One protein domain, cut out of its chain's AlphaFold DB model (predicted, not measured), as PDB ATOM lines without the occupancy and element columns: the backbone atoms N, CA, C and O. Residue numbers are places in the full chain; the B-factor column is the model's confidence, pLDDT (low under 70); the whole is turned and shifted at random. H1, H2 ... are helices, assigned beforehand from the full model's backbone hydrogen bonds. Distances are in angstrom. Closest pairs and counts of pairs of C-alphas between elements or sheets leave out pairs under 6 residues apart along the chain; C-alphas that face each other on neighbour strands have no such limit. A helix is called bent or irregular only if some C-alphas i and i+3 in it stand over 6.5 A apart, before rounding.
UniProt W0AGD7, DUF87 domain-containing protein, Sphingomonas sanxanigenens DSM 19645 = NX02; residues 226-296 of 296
ATOM      1  N   LEU A 226      -1.518   3.853 -36.698       78.38
ATOM      2  CA  LEU A 226      -0.861   2.858 -37.532       78.38
ATOM      3  C   LEU A 226      -0.360   3.547 -38.800       78.38
ATOM      4  O   LEU A 226      -1.144   4.065 -39.593       78.38
ATOM      5  N   ASP A 227       0.953   3.526 -38.991       80.69
ATOM      6  CA  ASP A 227       1.571   4.015 -40.212       80.69
ATOM      7  C   ASP A 227       1.488   2.933 -41.306       80.69
ATOM      8  O   ASP A 227       2.197   1.921 -41.293       80.69
ATOM      9  N   PHE A 228       0.586   3.144 -42.267       83.94
ATOM     10  CA  PHE A 228       0.379   2.251 -43.410       83.94
ATOM     11  C   PHE A 228       1.533   2.264 -44.414       83.94
ATOM     12  O   PHE A 228       1.487   1.491 -45.370       83.94
ATOM     13  N   SER A 229       2.548   3.105 -44.216       87.31
ATOM     14  CA  SER A 229       3.760   3.110 -45.029       87.31
ATOM     15  C   SER A 229       4.806   2.112 -44.533       87.31
ATOM     16  O   SER A 229       5.622   1.642 -45.322       87.31
ATOM     17  N   VAL A 230       4.735   1.705 -43.262       88.25
ATOM     18  CA  VAL A 230       5.620   0.678 -42.684       88.25
ATOM     19  C   VAL A 230       4.924  -0.668 -42.501       88.25
ATOM     20  O   VAL A 230       5.595  -1.691 -42.410       88.25
ATOM     21  N   LEU A 231       3.588  -0.695 -42.492       89.50
ATOM     22  CA  LEU A 231       2.797  -1.912 -42.321       89.50
ATOM     23  C   LEU A 231       2.323  -2.475 -43.666       89.50
ATOM     24  O   LEU A 231       1.609  -1.795 -44.407       89.50
ATOM     25  N   SER A 232       2.652  -3.738 -43.953       92.75
ATOM     26  CA  SER A 232       2.098  -4.441 -45.117       92.75
ATOM     27  C   SER A 232       0.560  -4.426 -45.078       92.75
ATOM     28  O   SER A 232      -0.029  -4.696 -44.021       92.75
ATOM     29  N   PRO A 233      -0.126  -4.170 -46.212       93.19
ATOM     30  CA  PRO A 233      -1.582  -4.263 -46.287       93.19
ATOM     31  C   PRO A 233      -2.104  -5.648 -45.869       93.19
ATOM     32  O   PRO A 233      -3.194  -5.748 -45.308       93.19
ATOM     33  N   TRP A 234      -1.320  -6.709 -46.073       94.69
ATOM     34  CA  TRP A 234      -1.681  -8.073 -45.683       94.69
ATOM     35  C   TRP A 234      -1.576  -8.287 -44.174       94.69
ATOM     36  O   TRP A 234      -2.488  -8.848 -43.567       94.69
ATOM     37  N   THR A 235      -0.529  -7.752 -43.544       92.69
ATOM     38  CA  THR A 235      -0.417  -7.735 -42.080       92.69
ATOM     39  C   THR A 235      -1.546  -6.917 -41.453       92.69
ATOM     40  O   THR A 235      -2.123  -7.337 -40.454       92.69
ATOM     41  N   ALA A 236      -1.927  -5.784 -42.050       90.19
ATOM     42  CA  ALA A 236      -3.069  -4.997 -41.587       90.19
ATOM     43  C   ALA A 236      -4.390  -5.785 -41.673       90.19
ATOM     44  O   ALA A 236      -5.182  -5.764 -40.729       90.19
ATOM     45  N   ILE A 237      -4.616  -6.513 -42.773       93.50
ATOM     46  CA  ILE A 237      -5.764  -7.417 -42.950       93.50
ATOM     47  C   ILE A 237      -5.810  -8.483 -41.850       93.50
ATOM     48  O   ILE A 237      -6.880  -8.728 -41.286       93.50
ATOM     49  N   GLU A 238      -4.666  -9.100 -41.549       92.88
ATOM     50  CA  GLU A 238      -4.544 -10.150 -40.539       92.88
ATOM     51  C   GLU A 238      -4.797  -9.605 -39.128       92.88
ATOM     52  O   GLU A 238      -5.658 -10.128 -38.420       92.88
ATOM     53  N   ILE A 239      -4.117  -8.517 -38.746       90.06
ATOM     54  CA  ILE A 239      -4.278  -7.855 -37.441       90.06
ATOM     55  C   ILE A 239      -5.740  -7.466 -37.208       90.06
ATOM     56  O   ILE A 239      -6.269  -7.642 -36.110       90.06
ATOM     57  N   LEU A 240      -6.402  -6.938 -38.240       89.19
ATOM     58  CA  LEU A 240      -7.789  -6.485 -38.157       89.19
ATOM     59  C   LEU A 240      -8.807  -7.625 -38.318       89.19
ATOM     60  O   LEU A 240     -10.007  -7.378 -38.185       89.19
ATOM     61  N   GLY A 241      -8.362  -8.856 -38.597       94.19
ATOM     62  CA  GLY A 241      -9.230 -10.025 -38.747       94.19
ATOM     63  C   GLY A 241     -10.288  -9.854 -39.841       94.19
ATOM     64  O   GLY A 241     -11.440 -10.254 -39.657       94.19
ATOM     65  N   MET A 242      -9.931  -9.206 -40.954       96.31
ATOM     66  CA  MET A 242     -10.892  -8.858 -42.003       96.31
ATOM     67  C   MET A 242     -11.439 -10.096 -42.722       96.31
ATOM     68  O   MET A 242     -10.682 -10.977 -43.129       96.31
ATOM     69  N   ASN A 243     -12.751 -10.123 -42.978       96.75
ATOM     70  CA  ASN A 243     -13.368 -11.112 -43.870       96.75
ATOM     71  C   ASN A 243     -13.137 -10.784 -45.358       96.75
ATOM     72  O   ASN A 243     -12.799  -9.652 -45.696       96.75
ATOM     73  N   ASP A 244     -13.398 -11.737 -46.261       97.06
ATOM     74  CA  ASP A 244     -13.146 -11.606 -47.709       97.06
ATOM     75  C   ASP A 244     -13.709 -10.313 -48.331       97.06
ATOM     76  O   ASP A 244     -13.066  -9.661 -49.155       97.06
ATOM     77  N   ALA A 245     -14.910  -9.897 -47.917       96.38
ATOM     78  CA  ALA A 245     -15.536  -8.683 -48.434       96.38
ATOM     79  C   ALA A 245     -14.853  -7.406 -47.913       96.38
ATOM     80  O   ALA A 245     -14.731  -6.425 -48.649       96.38
ATOM     81  N   GLN A 246     -14.420  -7.403 -46.650       97.12
ATOM     82  CA  GLN A 246     -13.651  -6.308 -46.055       97.12
ATOM     83  C   GLN A 246     -12.257  -6.216 -46.677       97.12
ATOM     84  O   GLN A 246     -11.851  -5.116 -47.043       97.12
ATOM     85  N   GLN A 247     -11.583  -7.351 -46.884       96.75
ATOM     86  CA  GLN A 247     -10.280  -7.418 -47.548       96.75
ATOM     87  C   GLN A 247     -10.337  -6.797 -48.944       96.75
ATOM     88  O   GLN A 247      -9.557  -5.900 -49.253       96.75
ATOM     89  N   GLY A 248     -11.318  -7.196 -49.764       96.38
ATOM     90  CA  GLY A 248     -11.477  -6.641 -51.109       96.38
ATOM     91  C   GLY A 248     -11.694  -5.123 -51.113       96.38
ATOM     92  O   GLY A 248     -11.146  -4.420 -51.960       96.38
ATOM     93  N   ARG A 249     -12.455  -4.592 -50.146       96.31
ATOM     94  CA  ARG A 249     -12.666  -3.140 -50.003       96.31
ATOM     95  C   ARG A 249     -11.415  -2.416 -49.518       96.31
ATOM     96  O   ARG A 249     -11.112  -1.344 -50.032       96.31
ATOM     97  N   PHE A 250     -10.714  -2.987 -48.544       94.56
ATOM     98  CA  PHE A 250      -9.489  -2.420 -47.995       94.56
ATOM     99  C   PHE A 250      -8.395  -2.340 -49.062       94.56
ATOM    100  O   PHE A 250      -7.857  -1.261 -49.282       94.56
ATOM    101  N   LEU A 251      -8.141  -3.429 -49.793       94.75
ATOM    102  CA  LEU A 251      -7.150  -3.452 -50.873       94.75
ATOM    103  C   LEU A 251      -7.510  -2.480 -51.999       94.75
ATOM    104  O   LEU A 251      -6.640  -1.771 -52.493       94.75
ATOM    105  N   ALA A 252      -8.793  -2.371 -52.359       96.06
ATOM    106  CA  ALA A 252      -9.231  -1.380 -53.339       96.06
ATOM    107  C   ALA A 252      -8.958   0.061 -52.868       96.06
ATOM    108  O   ALA A 252      -8.477   0.881 -53.649       96.06
ATOM    109  N   ALA A 253      -9.239   0.376 -51.600       93.38
ATOM    110  CA  ALA A 253      -8.939   1.687 -51.024       93.38
ATOM    111  C   ALA A 253      -7.426   1.952 -50.957       93.38
ATOM    112  O   ALA A 253      -6.976   3.041 -51.310       93.38
ATOM    113  N   TYR A 254      -6.646   0.942 -50.570       93.06
ATOM    114  CA  TYR A 254      -5.188   0.986 -50.525       93.06
ATOM    115  C   TYR A 254      -4.587   1.270 -51.909       93.06
ATOM    116  O   TYR A 254      -3.772   2.179 -52.064       93.06
ATOM    117  N   ASP A 255      -5.060   0.572 -52.946       93.94
ATOM    118  CA  ASP A 255      -4.647   0.787 -54.334       93.94
ATOM    119  C   ASP A 255      -4.981   2.193 -54.843       93.94
ATOM    120  O   ASP A 255      -4.190   2.798 -55.574       93.94
ATOM    121  N   ILE A 256      -6.152   2.720 -54.471       94.75
ATOM    122  CA  ILE A 256      -6.541   4.099 -54.787       94.75
ATOM    123  C   ILE A 256      -5.575   5.077 -54.114       94.75
ATOM    124  O   ILE A 256      -5.079   5.981 -54.787       94.75
ATOM    125  N   GLY A 257      -5.266   4.876 -52.830       92.25
ATOM    126  CA  GLY A 257      -4.307   5.695 -52.086       92.25
ATOM    127  C   GLY A 257      -2.922   5.691 -52.733       92.25
ATOM    128  O   GLY A 257      -2.369   6.753 -53.014       92.25
ATOM    129  N   ARG A 258      -2.409   4.508 -53.087       92.75
ATOM    130  CA  ARG A 258      -1.135   4.345 -53.802       92.75
ATOM    131  C   ARG A 258      -1.085   5.153 -55.100       92.75
ATOM    132  O   ARG A 258      -0.119   5.868 -55.352       92.75
ATOM    133  N   ARG A 259      -2.125   5.046 -55.934       93.38
ATOM    134  CA  ARG A 259      -2.202   5.788 -57.206       93.38
ATOM    135  C   ARG A 259      -2.266   7.292 -56.972       93.38
ATOM    136  O   ARG A 259      -1.553   8.034 -57.643       93.38
ATOM    137  N   LEU A 260      -3.059   7.721 -55.990       94.25
ATOM    138  CA  LEU A 260      -3.195   9.129 -55.637       94.25
ATOM    139  C   LEU A 260      -1.843   9.744 -55.264       94.25
ATOM    140  O   LEU A 260      -1.545  10.830 -55.751       94.25
ATOM    141  N   LEU A 261      -1.009   9.050 -54.479       93.25
ATOM    142  CA  LEU A 261       0.337   9.522 -54.117       93.25
ATOM    143  C   LEU A 261       1.231   9.771 -55.340       93.25
ATOM    144  O   LEU A 261       1.967  10.760 -55.367       93.25
ATOM    145  N   GLY A 262       1.143   8.925 -56.368       92.69
ATOM    146  CA  GLY A 262       1.857   9.131 -57.633       92.69
ATOM    147  C   GLY A 262       1.294  10.299 -58.452       92.69
ATOM    148  O   GLY A 262       2.048  11.067 -59.065       92.69
ATOM    149  N   ASP A 263      -0.028  10.482 -58.433       94.12
ATOM    150  CA  ASP A 263      -0.708  11.570 -59.140       94.12
ATOM    151  C   ASP A 263      -0.356  12.942 -58.549       94.12
ATOM    152  O   ASP A 263      -0.049  13.874 -59.301       94.12
ATOM    153  N   ILE A 264      -0.308  13.050 -57.216       94.56
ATOM    154  CA  ILE A 264       0.078  14.278 -56.498       94.56
ATOM    155  C   ILE A 264       1.598  14.441 -56.330       94.56
ATOM    156  O   ILE A 264       2.042  15.408 -55.715       94.56
ATOM    157  N   ASN A 265       2.396  13.535 -56.909       92.94
ATOM    158  CA  ASN A 265       3.861  13.561 -56.885       92.94
ATOM    159  C   ASN A 265       4.464  13.524 -55.465       92.94
ATOM    160  O   ASN A 265       5.453  14.204 -55.193       92.94
ATOM    161  N   VAL A 266       3.854  12.743 -54.571       92.69
ATOM    162  CA  VAL A 266       4.387  12.447 -53.233       92.69
ATOM    163  C   VAL A 266       5.288  11.214 -53.275       92.69
ATOM    164  O   VAL A 266       6.410  11.287 -52.786       92.69
ATOM    165  N   PHE A 267       4.842  10.110 -53.889       93.31
ATOM    166  CA  PHE A 267       5.681   8.922 -54.079       93.31
ATOM    167  C   PHE A 267       5.179   7.997 -55.216       93.31
ATOM    168  O   PHE A 267       3.997   7.632 -55.224       93.31
ATOM    169  N   PRO A 268       6.055   7.564 -56.147       94.25
ATOM    170  CA  PRO A 268       7.422   8.047 -56.332       94.25
ATOM    171  C   PRO A 268       7.450   9.512 -56.790       94.25
ATOM    172  O   PRO A 268       6.550   9.982 -57.492       94.25
ATOM    173  N   ILE A 269       8.498  10.234 -56.399       94.38
ATOM    174  CA  ILE A 269       8.738  11.606 -56.845       94.38
ATOM    175  C   ILE A 269       9.280  11.549 -58.277       94.38
ATOM    176  O   ILE A 269      10.336  10.981 -58.543       94.38
ATOM    177  N   LYS A 270       8.563  12.155 -59.227       90.62
ATOM    178  CA  LYS A 270       8.965  12.167 -60.639       90.62
ATOM    179  C   LYS A 270      10.301  12.886 -60.804       90.62
ATOM    180  O   LYS A 270      10.451  14.012 -60.328       90.62
ATOM    181  N   LYS A 271      11.198  12.303 -61.604       90.44
ATOM    182  CA  LYS A 271      12.560  12.811 -61.866       90.44
ATOM    183  C   LYS A 271      13.502  12.709 -60.662       90.44
ATOM    184  O   LYS A 271      14.577  13.306 -60.699       90.44
ATOM    185  N   ASP A 272      13.121  11.953 -59.640       94.19
ATOM    186  CA  ASP A 272      14.012  11.518 -58.577       94.19
ATOM    187  C   ASP A 272      14.332  10.032 -58.776       94.19
ATOM    188  O   ASP A 272      13.501   9.154 -58.551       94.19
ATOM    189  N   ALA A 273      15.557   9.754 -59.228       92.06
ATOM    190  CA  ALA A 273      15.994   8.401 -59.549       92.06
ATOM    191  C   ALA A 273      16.053   7.480 -58.319       92.06
ATOM    192  O   ALA A 273      15.940   6.263 -58.471       92.06
ATOM    193  N   GLU A 274      16.241   8.032 -57.116       92.56
ATOM    194  CA  GLU A 274      16.260   7.249 -55.880       92.56
ATOM    195  C   GLU A 274      14.839   6.832 -55.490       92.56
ATOM    196  O   GLU A 274      14.583   5.645 -55.286       92.56
ATOM    197  N   SER A 275      13.898   7.780 -55.503       91.81
ATOM    198  CA  SER A 275      12.479   7.516 -55.234       91.81
ATOM    199  C   SER A 275      11.854   6.561 -56.259       91.81
ATOM    200  O   SER A 275      11.146   5.623 -55.891       91.81
ATOM    201  N   GLU A 276      12.156   6.741 -57.549       90.81
ATOM    202  CA  GLU A 276      11.685   5.847 -58.613       90.81
ATOM    203  C   GLU A 276      12.231   4.422 -58.445       90.81
ATOM    204  O   GLU A 276      11.498   3.451 -58.640       90.81
ATOM    205  N   ARG A 277      13.495   4.277 -58.027       93.06
ATOM    206  CA  ARG A 277      14.088   2.968 -57.733       93.06
ATOM    207  C   ARG A 277      13.462   2.320 -56.502       93.06
ATOM    208  O   ARG A 277      13.129   1.143 -56.556       93.06
ATOM    209  N   GLN A 278      13.254   3.082 -55.430       92.00
ATOM    210  CA  GLN A 278      12.599   2.583 -54.221       92.00
ATOM    211  C   GLN A 278      11.191   2.050 -54.517       92.00
ATOM    212  O   GLN A 278      10.807   1.018 -53.981       92.00
ATOM    213  N   ALA A 279      10.431   2.717 -55.389       90.81
ATOM    214  CA  ALA A 279       9.101   2.254 -55.785       90.81
ATOM    215  C   ALA A 279       9.130   0.971 -56.636       90.81
ATOM    216  O   ALA A 279       8.189   0.184 -56.571       90.81
ATOM    217  N   LEU A 280      10.182   0.761 -57.436       92.06
ATOM    218  CA  LEU A 280      10.374  -0.466 -58.220       92.06
ATOM    219  C   LEU A 280      10.800  -1.654 -57.354       92.06
ATOM    220  O   LEU A 280      10.381  -2.776 -57.623       92.06
ATOM    221  N   ASP A 281      11.625  -1.394 -56.340       93.06
ATOM    222  CA  ASP A 281      12.157  -2.404 -55.422       93.06
ATOM    223  C   ASP A 281      11.195  -2.694 -54.241       93.06
ATOM    224  O   ASP A 281      11.495  -3.535 -53.398       93.06
ATOM    225  N   TRP A 282      10.049  -2.003 -54.158       93.19
ATOM    226  CA  TRP A 282       9.072  -2.156 -53.075       93.19
ATOM    227  C   TRP A 282       8.295  -3.479 -53.156       93.19
ATOM    228  O   TRP A 282       7.731  -3.818 -54.200       93.19
ATOM    229  N   ASP A 283       8.203  -4.171 -52.017       92.50
ATOM    230  CA  ASP A 283       7.408  -5.386 -51.830       92.50
ATOM    231  C   ASP A 283       6.265  -5.147 -50.828       92.50
ATOM    232  O   ASP A 283       6.479  -4.877 -49.643       92.50
ATOM    233  N   GLU A 284       5.028  -5.292 -51.308       91.06
ATOM    234  CA  GLU A 284       3.802  -5.152 -50.514       91.06
ATOM    235  C   GLU A 284       3.640  -6.228 -49.427       91.06
ATOM    236  O   GLU A 284       2.817  -6.074 -48.523       91.06
ATOM    237  N   MET A 285       4.390  -7.330 -49.495       92.00
ATOM    238  CA  MET A 285       4.393  -8.373 -48.463       92.00
ATOM    239  C   MET A 285       5.271  -7.996 -47.267       92.00
ATOM    240  O   MET A 285       5.005  -8.449 -46.155       92.00
ATOM    241  N   GLU A 286       6.294  -7.165 -47.477       90.94
ATOM    242  CA  GLU A 286       7.271  -6.805 -46.444       90.94
ATOM    243  C   GLU A 286       6.950  -5.471 -45.768       90.94
ATOM    244  O   GLU A 286       7.144  -5.334 -44.559       90.94
ATOM    245  N   SER A 287       6.438  -4.489 -46.517       92.38
ATOM    246  CA  SER A 287       6.147  -3.160 -45.978       92.38
ATOM    247  C   SER A 287       4.887  -2.536 -46.564       92.38
ATOM    248  O   SER A 287       4.306  -2.984 -47.553       92.38
ATOM    249  N   GLY A 288       4.481  -1.433 -45.945       92.50
ATOM    250  CA  GLY A 288       3.515  -0.517 -46.521       92.50
ATOM    251  C   GLY A 288       4.076   0.256 -47.715       92.50
ATOM    252  O   GLY A 288       5.276   0.203 -47.994       92.50
ATOM    253  N   TYR A 289       3.211   0.977 -48.429       92.88
ATOM    254  CA  TYR A 289       3.616   1.803 -49.559       92.88
ATOM    255  C   TYR A 289       4.147   3.140 -49.023       92.88
ATOM    256  O   TYR A 289       3.432   3.794 -48.257       92.88
ATOM    257  N   PRO A 290       5.370   3.570 -49.384       92.31
ATOM    258  CA  PRO A 290       5.991   4.748 -48.788       92.31
ATOM    259  C   PRO A 290       5.098   5.992 -48.833       92.31
ATOM    260  O   PRO A 290       4.455   6.278 -49.844       92.31
ATOM    261  N   HIS A 291       5.082   6.735 -47.724       89.25
ATOM    262  CA  HIS A 291       4.274   7.945 -47.522       89.25
ATOM    263  C   HIS A 291       2.750   7.741 -47.524       89.25
ATOM    264  O   HIS A 291       2.008   8.721 -47.469       89.25
ATOM    265  N   LEU A 292       2.260   6.496 -47.566       89.31
ATOM    266  CA  LEU A 292       0.842   6.217 -47.391       89.31
ATOM    267  C   LEU A 292       0.468   6.274 -45.911       89.31
ATOM    268  O   LEU A 292       0.746   5.353 -45.151       89.31
ATOM    269  N   THR A 293      -0.212   7.344 -45.521       82.56
ATOM    270  CA  THR A 293      -0.739   7.532 -44.167       82.56
ATOM    271  C   THR A 293      -2.233   7.844 -44.230       82.56
ATOM    272  O   THR A 293      -2.743   8.313 -45.253       82.56
ATOM    273  N   LEU A 294      -2.956   7.590 -43.138       71.38
ATOM    274  CA  LEU A 294      -4.240   8.253 -42.931       71.38
ATOM    275  C   LEU A 294      -3.950   9.689 -42.480       71.38
ATOM    276  O   LEU A 294      -2.980   9.926 -41.763       71.38
ATOM    277  N   VAL A 295      -4.729  10.640 -42.987       62.44
ATOM    278  CA  VAL A 295      -4.662  12.037 -42.549       62.44
ATOM    279  C   VAL A 295      -5.576  12.166 -41.338       62.44
ATOM    280  O   VAL A 295      -6.710  11.682 -41.399       62.44
ATOM    281  N   ASP A 296      -5.075  12.799 -40.285       52.16
ATOM    282  CA  ASP A 296      -5.863  13.184 -39.112       52.16
ATOM    283  C   ASP A 296      -6.802  14.358 -39.437       52.16
ATOM    284  O   ASP A 296      -6.374  15.297 -40.156       52.16
TER     285      ASP A 296
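This is residues 226 to 296 of the 296 residues of the protein "DUF87 domain-containing protein" of Sphingomonas sanxanigenens DSM 19645 = NX02 (UniProt W0AGD7). One long helix, H2, runs along the length of an elongated domain, with the short helix H1 slanting beside its first part and the short helix H3 set off to the side near its other end. H1 and H3 stand well away from each other, and the unnamed residues 281 to 296 lead from H3 back toward H1 and then turn away to the last residue. The printed part has 71 residues with three named helices, in the order H1, H2, H3 along the chain, and no named strand; the class is all helix, though under half of the residues, 35 of 71, are in named elements. The whole is compact, with a radius of gyration of the C-alphas of 12.6 A, and its C-alphas span 40 by 21 by 21 A.

The longest helix is H2, residues 244 to 263. H1, residues 233 to 239, only just touches H2, with 3 pairs of C-alphas within 8 A. The closest C-alphas of the two are those of Ile 237 and Gln 247, 6.4 A apart. H2 touches H1 with residues 247 to 254 alone. H1 and H2 run opposite ways at a steep tilt of 38 degrees, only just steep, and their centres are 13.1 A apart. They form a helical hairpin, joined by a tight link of 4 residues. H3, residues 273 to 280, touches no helix. It is apart from H1, and it is apart from H2 too, although the link from H2 to H3 is short, with 9 residues. In H1, H2 and H3 every pair of O i and N i+4 is within hydrogen-bond range.

H2 has 20 residues, Asp 244 to Asp 263, and measures 28.7 A from first to last C-alpha; it begins with C-alpha 244 at (-13.146, -11.606, -47.709). H1 has 7 residues, Pro 233 to Ile 239, over 9.9 A, and its first C-alpha, 233, is at (-1.582, -4.263, -46.287). H3 has 8 residues, Ala 273 to Leu 280, over 10.6 A, and ends with C-alpha 280 at (10.374, -0.466, -58.220). No helix is bent or irregular.

The two C-alphas farthest apart in the domain are those of Asn 243 and Lys 271, at 39.6 A. The C-alphas of Leu 226 and Asp 296, the first and last printed residues, are 11.6 A apart, and Asp 296 is the chain's last residue. The printed part has no cut, and neither link between helices is long. After H3, residues 281 to 296 form a stretch of 16 residues with no named element, their C-alphas 3 to 17 A from the mean of all C-alphas. The mean pLDDT of the printed part is 91.0, and residues 295 to 296 are under 70, where the model's confidence is low.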